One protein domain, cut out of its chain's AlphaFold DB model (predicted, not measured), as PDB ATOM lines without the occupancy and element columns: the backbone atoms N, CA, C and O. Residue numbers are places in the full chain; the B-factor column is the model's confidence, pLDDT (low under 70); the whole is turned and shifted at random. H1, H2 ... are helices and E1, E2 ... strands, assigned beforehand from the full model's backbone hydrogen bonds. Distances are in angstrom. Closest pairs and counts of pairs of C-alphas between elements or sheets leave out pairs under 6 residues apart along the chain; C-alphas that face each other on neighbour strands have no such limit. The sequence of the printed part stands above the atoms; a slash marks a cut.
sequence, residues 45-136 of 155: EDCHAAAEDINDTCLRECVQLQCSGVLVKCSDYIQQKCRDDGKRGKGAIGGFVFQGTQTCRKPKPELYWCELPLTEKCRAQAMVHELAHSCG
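Overview. This is residues 45 to 136 of the 155 residues of an uncharacterized protein of Myxococcaceae bacterium (UniProt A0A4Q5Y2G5). The longest helix, H4, runs through the middle, and the helical hairpin of H1 and H2 packs on it, both helices crossing it steeply. A narrow ribbon of two short parallel strands, E1 and E2, leads from the end of H2 to H3, which sits at the far end and touches no other helix; from H3 a long loop, residues 88 to 109, returns to E2. You are reading 92 printed residues, with four named helices and two named strands in the order H1 H2 E1 H3 E2 H4, the sheet's order being E1, E2. The class is mostly helix, and the whole is compact, with a radius of gyration of the C-alphas of 12.6 A and spans of 35 by 30 by 22 A.

Along the chain. Find C-alpha 45 at (-29.674, -14.456, 20.416); there H1 begins, residues 45 to 51, 9.8 A from first to last C-alpha. H2 follows as residues 57 to 69, 17.9 A long, and E1 as residues 71 to 73. Look next for C-alpha 76 at (-31.597, 0.599, -2.331), where H3 begins; it runs to residue 87, over 16.6 A. E2 is residues 110 to 113. H4, residues 120 to 134, covers 21.2 A and ends with C-alpha 134 at (-41.641, -16.316, 6.217).

Arrangement. Start with H1 and H2, a hairpin: they touch, closest at the C-alphas of His 48 and Gln 64, 5.5 A apart, with a shallow tilt of 24 degrees, opposite ways. H1 also touches H4, with the C-alphas of Cys 47 and Ala 124 closest at 5.0 A; the tilt is steep, 59 degrees, the same way. H4 touches H2 with residues 128 to 132 alone, closest at the C-alphas of Val 63 and Leu 131, 5.6 A; their steep tilt of 68 degrees, opposite ways, is only just short of about perpendicular. E1, H3 and E2 form a strand-helix-strand unit, two parallel neighbour strands with a helix between them in the chain. Between E1 and E2 look at N 73 and O 111, 2.9 A, and N 113 and O 73, 2.8 A, within hydrogen-bond range. Residues 95 to 96 pair, antiparallel, with residues 112 to 113 of E2. The closest C-alphas of E2 and H4, Leu 111 and Glu 130, are 7.3 A apart; those of H3 and E2, Ile 78 and Tyr 112, are 6.4 A apart. H3 is apart from H1, H2 and H4. In H1, H3 and H4 every O i to N i+4 pair is within hydrogen-bond range; in H2, 8 of 9 are.

Size, cuts and confidence. The C-alphas of Thr 57 and Asp 76 are the two farthest apart, at 35.3 A. The printed part has no cut, and H3 to E2 is its long link, 22 residues. Mean pLDDT of the printed part is 93.6; look for low confidence, under 70, at residues 89 to 92.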
ATOM      1  N   GLU A  45     -29.213 -14.290  19.040       98.00
ATOM      2  CA  GLU A  45     -29.674 -14.456  20.416       98.00
ATOM      3  C   GLU A  45     -30.859 -13.537  20.734       98.00
ATOM      4  O   GLU A  45     -31.818 -13.979  21.365       98.00
ATOM      5  N   ASP A  46     -30.840 -12.284  20.268       97.50
ATOM      6  CA  ASP A  46     -31.974 -11.372  20.468       97.50
ATOM      7  C   ASP A  46     -33.201 -11.823  19.666       97.50
ATOM      8  O   ASP A  46     -34.330 -11.727  20.147       97.50
ATOM      9  N   CYS A  47     -32.986 -12.345  18.454       98.31
ATOM     10  CA  CYS A  47     -34.043 -12.932  17.631       98.31
ATOM     11  C   CYS A  47     -34.666 -14.161  18.312       98.31
ATOM     12  O   CYS A  47     -35.890 -14.270  18.379       98.31
ATOM     13  N   HIS A  48     -33.846 -15.057  18.872       98.44
ATOM     14  CA  HIS A  48     -34.315 -16.222  19.631       98.44
ATOM     15  C   HIS A  48     -35.110 -15.821  20.865       98.44
ATOM     16  O   HIS A  48     -36.217 -16.326  21.032       98.44
ATOM     17  N   ALA A  49     -34.589 -14.892  21.671       97.75
ATOM     18  CA  ALA A  49     -35.265 -14.408  22.871       97.75
ATOM     19  C   ALA A  49     -36.629 -13.783  22.542       97.75
ATOM     20  O   ALA A  49     -37.623 -14.065  23.200       97.75
ATOM     21  N   ALA A  50     -36.714 -12.979  21.477       97.06
ATOM     22  CA  ALA A  50     -37.984 -12.397  21.041       97.06
ATOM     23  C   ALA A  50     -38.977 -13.433  20.475       97.06
ATOM     24  O   ALA A  50     -40.177 -13.168  20.444       97.06
ATOM     25  N   ALA A  51     -38.502 -14.594  20.015       98.19
ATOM     26  CA  ALA A  51     -39.345 -15.670  19.497       98.19
ATOM     27  C   ALA A  51     -39.930 -16.572  20.599       98.19
ATOM     28  O   ALA A  51     -40.848 -17.341  20.316       98.19
ATOM     29  N   GLU A  52     -39.433 -16.497  21.841       97.81
ATOM     30  CA  GLU A  52     -39.918 -17.323  22.960       97.81
ATOM     31  C   GLU A  52     -41.401 -17.080  23.276       97.81
ATOM     32  O   GLU A  52     -42.105 -18.015  23.654       97.81
ATOM     33  N   ASP A  53     -41.891 -15.862  23.027       95.38
ATOM     34  CA  ASP A  53     -43.290 -15.465  23.230       95.38
ATOM     35  C   ASP A  53     -44.265 -16.116  22.221       95.38
ATOM     36  O   ASP A  53     -45.488 -16.021  22.379       95.38
ATOM     37  N   ILE A  54     -43.758 -16.784  21.173       98.19
ATOM     38  CA  ILE A  54     -44.597 -17.471  20.187       98.19
ATOM     39  C   ILE A  54     -45.152 -18.762  20.794       98.19
ATOM     40  O   ILE A  54     -44.410 -19.678  21.142       98.19
ATOM     41  N   ASN A  55     -46.478 -18.874  20.858       97.75
ATOM     42  CA  ASN A  55     -47.169 -20.003  21.488       97.75
ATOM     43  C   ASN A  55     -47.326 -21.224  20.569       97.75
ATOM     44  O   ASN A  55     -47.435 -22.345  21.063       97.75
ATOM     45  N   ASP A  56     -47.347 -21.028  19.248       98.25
ATOM     46  CA  ASP A  56     -47.398 -22.139  18.295       98.25
ATOM     47  C   ASP A  56     -46.012 -22.775  18.138       98.25
ATOM     48  O   ASP A  56     -45.058 -22.119  17.719       98.25
ATOM     49  N   THR A  57     -45.895 -24.061  18.475       98.31
ATOM     50  CA  THR A  57     -44.607 -24.767  18.469       98.31
ATOM     51  C   THR A  57     -43.978 -24.822  17.078       98.31
ATOM     52  O   THR A  57     -42.784 -24.562  16.956       98.31
ATOM     53  N   CYS A  58     -44.757 -25.112  16.026       98.44
ATOM     54  CA  CYS A  58     -44.205 -25.225  14.672       98.44
ATOM     55  C   CYS A  58     -43.676 -23.875  14.182       98.44
ATOM     56  O   CYS A  58     -42.590 -23.788  13.606       98.44
ATOM     57  N   LEU A  59     -44.438 -22.812  14.431       98.62
ATOM     58  CA  LEU A  59     -44.074 -21.448  14.093       98.62
ATOM     59  C   LEU A  59     -42.843 -20.992  14.876       98.62
ATOM     60  O   LEU A  59     -41.906 -20.483  14.264       98.62
ATOM     61  N   ARG A  60     -42.808 -21.212  16.198       98.69
ATOM     62  CA  ARG A  60     -41.673 -20.837  17.056       98.69
ATOM     63  C   ARG A  60     -40.386 -21.521  16.609       98.69
ATOM     64  O   ARG A  60     -39.383 -20.839  16.406       98.69
ATOM     65  N   GLU A  61     -40.419 -22.836  16.400       98.62
ATOM     66  CA  GLU A  61     -39.258 -23.597  15.919       98.62
ATOM     67  C   GLU A  61     -38.798 -23.103  14.542       98.62
ATOM     68  O   GLU A  61     -37.605 -22.888  14.325       98.62
ATOM     69  N   CYS A  62     -39.736 -22.850  13.623       98.69
ATOM     70  CA  CYS A  62     -39.416 -22.298  12.310       98.69
ATOM     71  C   CYS A  62     -38.724 -20.933  12.413       98.69
ATOM     72  O   CYS A  62     -37.679 -20.730  11.792       98.69
ATOM     73  N   VAL A  63     -39.260 -20.015  13.221       98.69
ATOM     74  CA  VAL A  63     -38.681 -18.680  13.420       98.69
ATOM     75  C   VAL A  63     -37.290 -18.778  14.046       98.69
ATOM     76  O   VAL A  63     -36.358 -18.155  13.540       98.69
ATOM     77  N   GLN A  64     -37.108 -19.598  15.083       98.56
ATOM     78  CA  GLN A  64     -35.804 -19.786  15.726       98.56
ATOM     79  C   GLN A  64     -34.763 -20.375  14.762       98.56
ATOM     80  O   GLN A  64     -33.620 -19.909  14.725       98.56
ATOM     81  N   LEU A  65     -35.145 -21.340  13.920       98.44
ATOM     82  CA  LEU A  65     -34.271 -21.839  12.855       98.44
ATOM     83  C   LEU A  65     -33.927 -20.723  11.855       98.44
ATOM     84  O   LEU A  65     -32.756 -20.539  11.507       98.44
ATOM     85  N   GLN A  66     -34.917 -19.931  11.437       98.50
ATOM     86  CA  GLN A  66     -34.709 -18.811  10.516       98.50
ATOM     87  C   GLN A  66     -33.827 -17.699  11.099       98.50
ATOM     88  O   GLN A  66     -33.063 -17.116  10.333       98.50
ATOM     89  N   CYS A  67     -33.824 -17.452  12.415       98.56
ATOM     90  CA  CYS A  67     -32.919 -16.476  13.042       98.56
ATOM     91  C   CYS A  67     -31.440 -16.732  12.688       98.56
ATOM     92  O   CYS A  67     -30.667 -15.789  12.560       98.56
ATOM     93  N   SER A  68     -31.040 -17.988  12.471       97.62
ATOM     94  CA  SER A  68     -29.675 -18.336  12.041       97.62
ATOM     95  C   SER A  68     -29.546 -18.650  10.543       97.62
ATOM     96  O   SER A  68     -28.451 -18.555   9.986       97.62
ATOM     97  N   GLY A  69     -30.646 -19.025   9.878       97.19
ATOM     98  CA  GLY A  69     -30.632 -19.549   8.508       97.19
ATOM     99  C   GLY A  69     -31.077 -18.581   7.405       97.19
ATOM    100  O   GLY A  69     -30.703 -18.779   6.244       97.19
ATOM    101  N   VAL A  70     -31.859 -17.547   7.729       98.06
ATOM    102  CA  VAL A  70     -32.423 -16.629   6.727       98.06
ATOM    103  C   VAL A  70     -31.334 -15.763   6.088       98.06
ATOM    104  O   VAL A  70     -30.363 -15.373   6.737       98.06
ATOM    105  N   LEU A  71     -31.491 -15.413   4.810       98.31
ATOM    106  CA  LEU A  71     -30.714 -14.337   4.192       98.31
ATOM    107  C   LEU A  71     -31.445 -12.996   4.327       98.31
ATOM    108  O   LEU A  71     -32.462 -12.778   3.668       98.31
ATOM    109  N   VAL A  72     -30.886 -12.070   5.105       98.38
ATOM    110  CA  VAL A  72     -31.411 -10.700   5.222       98.38
ATOM    111  C   VAL A  72     -30.823  -9.799   4.127       98.38
ATOM    112  O   VAL A  72     -29.602  -9.661   4.002       98.38
ATOM    113  N   LYS A  73     -31.686  -9.165   3.327       98.25
ATOM    114  CA  LYS A  73     -31.328  -8.254   2.221       98.25
ATOM    115  C   LYS A  73     -31.782  -6.820   2.509       98.25
ATOM    116  O   LYS A  73     -32.814  -6.629   3.135       98.25
ATOM    117  N   CYS A  74     -31.064  -5.813   2.005       97.19
ATOM    118  CA  CYS A  74     -31.327  -4.393   2.326       97.19
ATOM    119  C   CYS A  74     -30.870  -3.379   1.251       97.19
ATOM    120  O   CYS A  74     -30.566  -2.237   1.577       97.19
ATOM    121  N   SER A  75     -30.819  -3.769  -0.024       96.69
ATOM    122  CA  SER A  75     -30.467  -2.893  -1.152       96.69
ATOM    123  C   SER A  75     -31.320  -1.619  -1.264       96.69
ATOM    124  O   SER A  75     -32.407  -1.522  -0.695       96.69
ATOM    125  N   ASP A  76     -30.883  -0.666  -2.092       96.25
ATOM    126  CA  ASP A  76     -31.597   0.599  -2.331       96.25
ATOM    127  C   ASP A  76     -33.050   0.409  -2.777       96.25
ATOM    128  O   ASP A  76     -33.940   1.140  -2.340       96.25
ATOM    129  N   TYR A  77     -33.305  -0.610  -3.603       95.88
ATOM    130  CA  TYR A  77     -34.657  -0.995  -4.006       95.88
ATOM    131  C   TYR A  77     -35.534  -1.348  -2.795       95.88
ATOM    132  O   TYR A  77     -36.682  -0.916  -2.708       95.88
ATOM    133  N   ILE A  78     -34.983  -2.104  -1.842       95.56
ATOM    134  CA  ILE A  78     -35.679  -2.518  -0.620       95.56
ATOM    135  C   ILE A  78     -35.980  -1.290   0.230       95.56
ATOM    136  O   ILE A  78     -37.129  -1.093   0.620       95.56
ATOM    137  N   GLN A  79     -34.992  -0.414   0.429       94.88
ATOM    138  CA  GLN A  79     -35.187   0.822   1.189       94.88
ATOM    139  C   GLN A  79     -36.244   1.725   0.551       94.88
ATOM    140  O   GLN A  79     -37.070   2.318   1.247       94.88
ATOM    141  N   GLN A  80     -36.256   1.818  -0.780       94.12
ATOM    142  CA  GLN A  80     -37.265   2.585  -1.501       94.12
ATOM    143  C   GLN A  80     -38.662   1.995  -1.308       94.12
ATOM    144  O   GLN A  80     -39.587   2.727  -0.954       94.12
ATOM    145  N   LYS A  81     -38.807   0.674  -1.443       92.50
ATOM    146  CA  LYS A  81     -40.077  -0.014  -1.195       92.50
ATOM    147  C   LYS A  81     -40.579   0.211   0.235       92.50
ATOM    148  O   LYS A  81     -41.748   0.539   0.412       92.50
ATOM    149  N   CYS A  82     -39.701   0.116   1.232       91.75
ATOM    150  CA  CYS A  82     -40.044   0.390   2.626       91.75
ATOM    151  C   CYS A  82     -40.568   1.820   2.828       91.75
ATOM    152  O   CYS A  82     -41.577   2.021   3.506       91.75
ATOM    153  N   ARG A  83     -39.931   2.822   2.203       90.94
ATOM    154  CA  ARG A  83     -40.404   4.217   2.245       90.94
ATOM    155  C   ARG A  83     -41.782   4.376   1.607       90.94
ATOM    156  O   ARG A  83     -42.624   5.089   2.151       90.94
ATOM    157  N   ASP A  84     -42.016   3.731   0.471       90.25
ATOM    158  CA  ASP A  84     -43.285   3.839  -0.252       90.25
ATOM    159  C   ASP A  84     -44.432   3.138   0.483       90.25
ATOM    160  O   ASP A  84     -45.543   3.669   0.540       90.25
ATOM    161  N   ASP A  85     -44.167   1.991   1.108       86.38
ATOM    162  CA  ASP A  85     -45.147   1.297   1.946       86.38
ATOM    163  C   ASP A  85     -45.428   2.075   3.243       86.38
ATOM    164  O   ASP A  85     -46.592   2.220   3.632       86.38
ATOM    165  N   GLY A  86     -44.403   2.685   3.850       82.56
ATOM    166  CA  GLY A  86     -44.558   3.588   4.995       82.56
ATOM    167  C   GLY A  86     -45.465   4.788   4.694       82.56
ATOM    168  O   GLY A  86     -46.378   5.079   5.464       82.56
ATOM    169  N   LYS A  87     -45.297   5.440   3.533       81.06
ATOM    170  CA  LYS A  87     -46.165   6.554   3.087       81.06
ATOM    171  C   LYS A  87     -47.622   6.147   2.876       81.06
ATOM    172  O   LYS A  87     -48.514   6.980   2.997       81.06
ATOM    173  N   ARG A  88     -47.871   4.880   2.541       77.00
ATOM    174  CA  ARG A  88     -49.219   4.335   2.318       77.00
ATOM    175  C   ARG A  88     -49.907   3.894   3.609       77.00
ATOM    176  O   ARG A  88     -50.965   3.279   3.534       77.00
ATOM    177  N   GLY A  89     -49.302   4.151   4.771       66.44
ATOM    178  CA  GLY A  89     -49.822   3.691   6.057       66.44
ATOM    179  C   GLY A  89     -49.787   2.170   6.206       66.44
ATOM    180  O   GLY A  89     -50.449   1.637   7.085       66.44
ATOM    181  N   LYS A  90     -49.017   1.459   5.367       61.59
ATOM    182  CA  LYS A  90     -48.904  -0.006   5.415       61.59
ATOM    183  C   LYS A  90     -47.917  -0.505   6.471       61.59
ATOM    184  O   LYS A  90     -47.602  -1.685   6.457       61.59
ATOM    185  N   GLY A  91     -47.423   0.394   7.331       57.34
ATOM    186  CA  GLY A  91     -46.616   0.086   8.510       57.34
ATOM    187  C   GLY A  91     -45.557  -0.985   8.259       57.34
ATOM    188  O   GLY A  91     -45.725  -2.109   8.708       57.34
ATOM    189  N   ALA A  92     -44.469  -0.661   7.553       59.94
ATOM    190  CA  ALA A  92     -43.324  -1.568   7.531       59.94
ATOM    191  C   ALA A  92     -42.769  -1.649   8.961       59.94
ATOM    192  O   ALA A  92     -42.171  -0.695   9.458       59.94
ATOM    193  N   ILE A  93     -43.022  -2.774   9.627       72.62
ATOM    194  CA  ILE A  93     -42.683  -3.010  11.034       72.62
ATOM    195  C   ILE A  93     -41.156  -3.035  11.254       72.62
ATOM    196  O   ILE A  93     -40.659  -2.769  12.347       72.62
ATOM    197  N   GLY A  94     -40.405  -3.278  10.186       86.88
ATOM    198  CA  GLY A  94     -38.944  -3.266  10.139       86.88
ATOM    199  C   GLY A  94     -38.420  -3.923   8.868       86.88
ATOM    200  O   GLY A  94     -37.296  -3.648   8.452       86.88
ATOM    201  N   GLY A  95     -39.256  -4.722   8.203       93.25
ATOM    202  CA  GLY A  95     -38.954  -5.352   6.931       93.25
ATOM    203  C   GLY A  95     -40.214  -5.736   6.165       93.25
ATOM    204  O   GLY A  95     -41.276  -5.145   6.348       93.25
ATOM    205  N   PHE A  96     -40.054  -6.699   5.267       94.12
ATOM    206  CA  PHE A  96     -41.138  -7.434   4.636       94.12
ATOM    207  C   PHE A  96     -40.645  -8.799   4.140       94.12
ATOM    208  O   PHE A  96     -39.458  -9.006   3.862       94.12
ATOM    209  N   VAL A  97     -41.591  -9.710   3.931       94.75
ATOM    210  CA  VAL A  97     -41.402 -10.963   3.190       94.75
ATOM    211  C   VAL A  97     -42.472 -11.056   2.104       94.75
ATOM    212  O   VAL A  97     -43.630 -10.698   2.319       94.75
ATOM    213  N   PHE A  98     -42.110 -11.536   0.912       92.06
ATOM    214  CA  PHE A  98     -43.104 -11.798  -0.128       92.06
ATOM    215  C   PHE A  98     -43.977 -12.998   0.258       92.06
ATOM    216  O   PHE A  98     -43.485 -14.124   0.378       92.06
ATOM    217  N   GLN A  99     -45.276 -12.745   0.419       85.44
ATOM    218  CA  GLN A  99     -46.261 -13.776   0.733       85.44
ATOM    219  C   GLN A  99     -46.457 -14.769  -0.429       85.44
ATOM    220  O   GLN A  99     -46.119 -14.497  -1.583       85.44
ATOM    221  N   GLY A 100     -46.988 -15.950  -0.115       91.75
ATOM    222  CA  GLY A 100     -47.117 -17.078  -1.029       91.75
ATOM    223  C   GLY A 100     -47.485 -18.356  -0.272       91.75
ATOM    224  O   GLY A 100     -48.209 -18.312   0.714       91.75
ATOM    225  N   THR A 101     -46.973 -19.500  -0.728       93.25
ATOM    226  CA  THR A 101     -47.280 -20.837  -0.181       93.25
ATOM    227  C   THR A 101     -46.357 -21.281   0.961       93.25
ATOM    228  O   THR A 101     -46.177 -22.480   1.182       93.25
ATOM    229  N   GLN A 102     -45.707 -20.338   1.648       96.81
ATOM    230  CA  GLN A 102     -44.822 -20.667   2.762       96.81
ATOM    231  C   GLN A 102     -45.600 -21.179   3.980       96.81
ATOM    232  O   GLN A 102     -46.733 -20.778   4.228       96.81
ATOM    233  N   THR A 103     -44.971 -22.079   4.729       97.25
ATOM    234  CA  THR A 103     -45.495 -22.683   5.963       97.25
ATOM    235  C   THR A 103     -44.344 -22.881   6.946       97.25
ATOM    236  O   THR A 103     -43.180 -22.783   6.550       97.25
ATOM    237  N   CYS A 104     -44.628 -23.248   8.198       97.38
ATOM    238  CA  CYS A 104     -43.576 -23.477   9.195       97.38
ATOM    239  C   CYS A 104     -42.607 -24.611   8.803       97.38
ATOM    240  O   CYS A 104     -41.470 -24.650   9.257       97.38
ATOM    241  N   ARG A 105     -43.023 -25.518   7.905       98.12
ATOM    242  CA  ARG A 105     -42.178 -26.600   7.362       98.12
ATOM    243  C   ARG A 105     -41.471 -26.228   6.058       98.12
ATOM    244  O   ARG A 105     -40.582 -26.951   5.616       98.12
ATOM    245  N   LYS A 106     -41.889 -25.140   5.411       98.00
ATOM    246  CA  LYS A 106     -41.341 -24.658   4.140       98.00
ATOM    247  C   LYS A 106     -41.252 -23.127   4.169       98.00
ATOM    248  O   LYS A 106     -42.024 -22.466   3.463       98.00
ATOM    249  N   PRO A 107     -40.356 -22.562   4.997       98.00
ATOM    250  CA  PRO A 107     -40.230 -21.121   5.101       98.00
ATOM    251  C   PRO A 107     -39.600 -20.502   3.854       98.00
ATOM    252  O   PRO A 107     -38.928 -21.176   3.063       98.00
ATOM    253  N   LYS A 108     -39.788 -19.193   3.673       97.81
ATOM    254  CA  LYS A 108     -39.013 -18.428   2.687       97.81
ATOM    255  C   LYS A 108     -37.555 -18.311   3.157       97.81
ATOM    256  O   LYS A 108     -37.332 -18.017   4.321       97.81
ATOM    257  N   PRO A 109     -36.560 -18.483   2.268       97.06
ATOM    258  CA  PRO A 109     -35.146 -18.453   2.654       97.06
ATOM    259  C   PRO A 109     -34.570 -17.031   2.778       97.06
ATOM    260  O   PRO A 109     -33.368 -16.864   2.990       97.06
ATOM    261  N   GLU A 110     -35.387 -15.999   2.571       97.31
ATOM    262  CA  GLU A 110     -34.948 -14.610   2.497       97.31
ATOM    263  C   GLU A 110     -35.976 -13.643   3.083       97.31
ATOM    264  O   GLU A 110     -37.186 -13.879   3.024       97.31
ATOM    265  N   LEU A 111     -35.458 -12.530   3.597       97.12
ATOM    266  CA  LEU A 111     -36.201 -11.426   4.187       97.12
ATOM    267  C   LEU A 111     -35.621 -10.097   3.701       97.12
ATOM    268  O   LEU A 111     -34.421  -9.983   3.440       97.12
ATOM    269  N   TYR A 112     -36.472  -9.080   3.608       97.44
ATOM    270  CA  TYR A 112     -36.118  -7.756   3.112       97.44
ATOM    271  C   TYR A 112     -36.209  -6.726   4.247       97.44
ATOM    272  O   TYR A 112     -37.283  -6.510   4.793       97.44
ATOM    273  N   TRP A 113     -35.090  -6.111   4.631       97.06
ATOM    274  CA  TRP A 113     -34.950  -5.272   5.827       97.06
ATOM    275  C   TRP A 113     -34.894  -3.777   5.503       97.06
ATOM    276  O   TRP A 113     -34.124  -3.347   4.643       97.06
ATOM    277  N   CYS A 114     -35.671  -2.980   6.234       93.81
ATOM    278  CA  CYS A 114     -35.885  -1.551   5.991       93.81
ATOM    279  C   CYS A 114     -34.917  -0.615   6.737       93.81
ATOM    280  O   CYS A 114     -35.129   0.594   6.716       93.81
ATOM    281  N   GLU A 115     -33.912  -1.154   7.445       93.19
ATOM    282  CA  GLU A 115     -32.896  -0.386   8.193       93.19
ATOM    283  C   GLU A 115     -33.460   0.784   9.032       93.19
ATOM    284  O   GLU A 115     -32.830   1.836   9.174       93.19
ATOM    285  N   LEU A 116     -34.667   0.624   9.583       89.19
ATOM    286  CA  LEU A 116     -35.325   1.687  10.337       89.19
ATOM    287  C   LEU A 116     -34.573   1.956  11.653       89.19
ATOM    288  O   LEU A 116     -34.041   1.017  12.259       89.19
ATOM    289  N   PRO A 117     -34.540   3.212  12.138       88.06
ATOM    290  CA  PRO A 117     -33.888   3.572  13.395       88.06
ATOM    291  C   PRO A 117     -34.727   3.109  14.598       88.06
ATOM    292  O   PRO A 117     -35.383   3.900  15.268       88.06
ATOM    293  N   LEU A 118     -34.732   1.802  14.848       89.12
ATOM    294  CA  LEU A 118     -35.460   1.147  15.932       89.12
ATOM    295  C   LEU A 118     -34.535   0.862  17.123       89.12
ATOM    296  O   LEU A 118     -33.338   0.609  16.954       89.12
ATOM    297  N   THR A 119     -35.104   0.829  18.332       91.56
ATOM    298  CA  THR A 119     -34.400   0.330  19.524       91.56
ATOM    299  C   THR A 119     -34.027  -1.145  19.354       91.56
ATOM    300  O   THR A 119     -34.645  -1.867  18.574       91.56
ATOM    301  N   GLU A 120     -33.033  -1.631  20.098       92.19
ATOM    302  CA  GLU A 120     -32.570  -3.022  20.003       92.19
ATOM    303  C   GLU A 120     -33.695  -4.047  20.167       92.19
ATOM    304  O   GLU A 120     -33.900  -4.877  19.282       92.19
ATOM    305  N   LYS A 121     -34.497  -3.893  21.225       92.56
ATOM    306  CA  LYS A 121     -35.683  -4.718  21.473       92.56
ATOM    307  C   LYS A 121     -36.647  -4.710  20.285       92.56
ATOM    308  O   LYS A 121     -37.147  -5.754  19.879       92.56
ATOM    309  N   CYS A 122     -36.886  -3.538  19.707       93.19
ATOM    310  CA  CYS A 122     -37.800  -3.395  18.583       93.19
ATOM    311  C   CYS A 122     -37.273  -4.008  17.293       93.19
ATOM    312  O   CYS A 122     -38.052  -4.577  16.536       93.19
ATOM    313  N   ARG A 123     -35.960  -3.963  17.056       95.06
ATOM    314  CA  ARG A 123     -35.341  -4.654  15.916       95.06
ATOM    315  C   ARG A 123     -35.536  -6.162  16.016       95.06
ATOM    316  O   ARG A 123     -35.895  -6.781  15.021       95.06
ATOM    317  N   ALA A 124     -35.360  -6.732  17.209       96.69
ATOM    318  CA  ALA A 124     -35.596  -8.153  17.451       96.69
ATOM    319  C   ALA A 124     -37.071  -8.535  17.246       96.69
ATOM    320  O   ALA A 124     -37.367  -9.467  16.502       96.69
ATOM    321  N   GLN A 125     -38.005  -7.766  17.817       96.00
ATOM    322  CA  GLN A 125     -39.444  -8.003  17.639       96.00
ATOM    323  C   GLN A 125     -39.887  -7.869  16.176       96.00
ATOM    324  O   GLN A 125     -40.664  -8.692  15.695       96.00
ATOM    325  N   ALA A 126     -39.372  -6.871  15.455       95.56
ATOM    326  CA  ALA A 126     -39.639  -6.697  14.032       95.56
ATOM    327  C   ALA A 126     -39.072  -7.850  13.203       95.56
ATOM    328  O   ALA A 126     -39.755  -8.366  12.326       95.56
ATOM    329  N   MET A 127     -37.855  -8.309  13.504       97.56
ATOM    330  CA  MET A 127     -37.280  -9.473  12.834       97.56
ATOM    331  C   MET A 127     -38.139 -10.723  13.042       97.56
ATOM    332  O   MET A 127     -38.466 -11.403  12.074       97.56
ATOM    333  N   VAL A 128     -38.566 -10.997  14.277       97.88
ATOM    334  CA  VAL A 128     -39.454 -12.128  14.592       97.88
ATOM    335  C   VAL A 128     -40.785 -12.025  13.847       97.88
ATOM    336  O   VAL A 128     -41.247 -13.026  13.305       97.88
ATOM    337  N   HIS A 129     -41.374 -10.829  13.761       97.00
ATOM    338  CA  HIS A 129     -42.603 -10.588  13.002       97.00
ATOM    339  C   HIS A 129     -42.455 -10.981  11.524       97.00
ATOM    340  O   HIS A 129     -43.242 -11.763  10.989       97.00
ATOM    341  N   GLU A 130     -41.409 -10.487  10.865       96.81
ATOM    342  CA  GLU A 130     -41.174 -10.781   9.450       96.81
ATOM    343  C   GLU A 130     -40.794 -12.254   9.216       96.81
ATOM    344  O   GLU A 130     -41.234 -12.879   8.247       96.81
ATOM    345  N   LEU A 131     -40.017 -12.854  10.121       97.75
ATOM    346  CA  LEU A 131     -39.712 -14.283  10.071       97.75
ATOM    347  C   LEU A 131     -40.964 -15.140  10.264       97.75
ATOM    348  O   LEU A 131     -41.097 -16.164   9.592       97.75
ATOM    349  N   ALA A 132     -41.914 -14.722  11.099       97.75
ATOM    350  CA  ALA A 132     -43.182 -15.425  11.240       97.75
ATOM    351  C   ALA A 132     -43.942 -15.453   9.902       97.75
ATOM    352  O   ALA A 132     -44.398 -16.520   9.480       97.75
ATOM    353  N   HIS A 133     -43.981 -14.340   9.162       97.19
ATOM    354  CA  HIS A 133     -44.526 -14.327   7.798       97.19
ATOM    355  C   HIS A 133     -43.784 -15.272   6.850       97.19
ATOM    356  O   HIS A 133     -44.415 -15.966   6.043       97.19
ATOM    357  N   SER A 134     -42.453 -15.347   6.965       97.81
ATOM    358  CA  SER A 134     -41.641 -16.316   6.217       97.81
ATOM    359  C   SER A 134     -42.032 -17.764   6.528       97.81
ATOM    360  O   SER A 134     -41.944 -18.604   5.639       97.81
ATOM    361  N   CYS A 135     -42.525 -18.025   7.739       98.19
ATOM    362  CA  CYS A 135     -43.013 -19.309   8.242       98.19
ATOM    363  C   CYS A 135     -44.527 -19.516   8.035       98.19
ATOM    364  O   CYS A 135     -45.093 -20.474   8.557       98.19
ATOM    365  N   GLY A 136     -45.195 -18.664   7.254       97.06
ATOM    366  CA  GLY A 136     -46.604 -18.840   6.878       97.06
ATOM    367  C   GLY A 136     -47.626 -18.245   7.839       97.06
ATOM    368  O   GLY A 136     -48.817 -18.414   7.601       97.06
TER     369      GLY A 136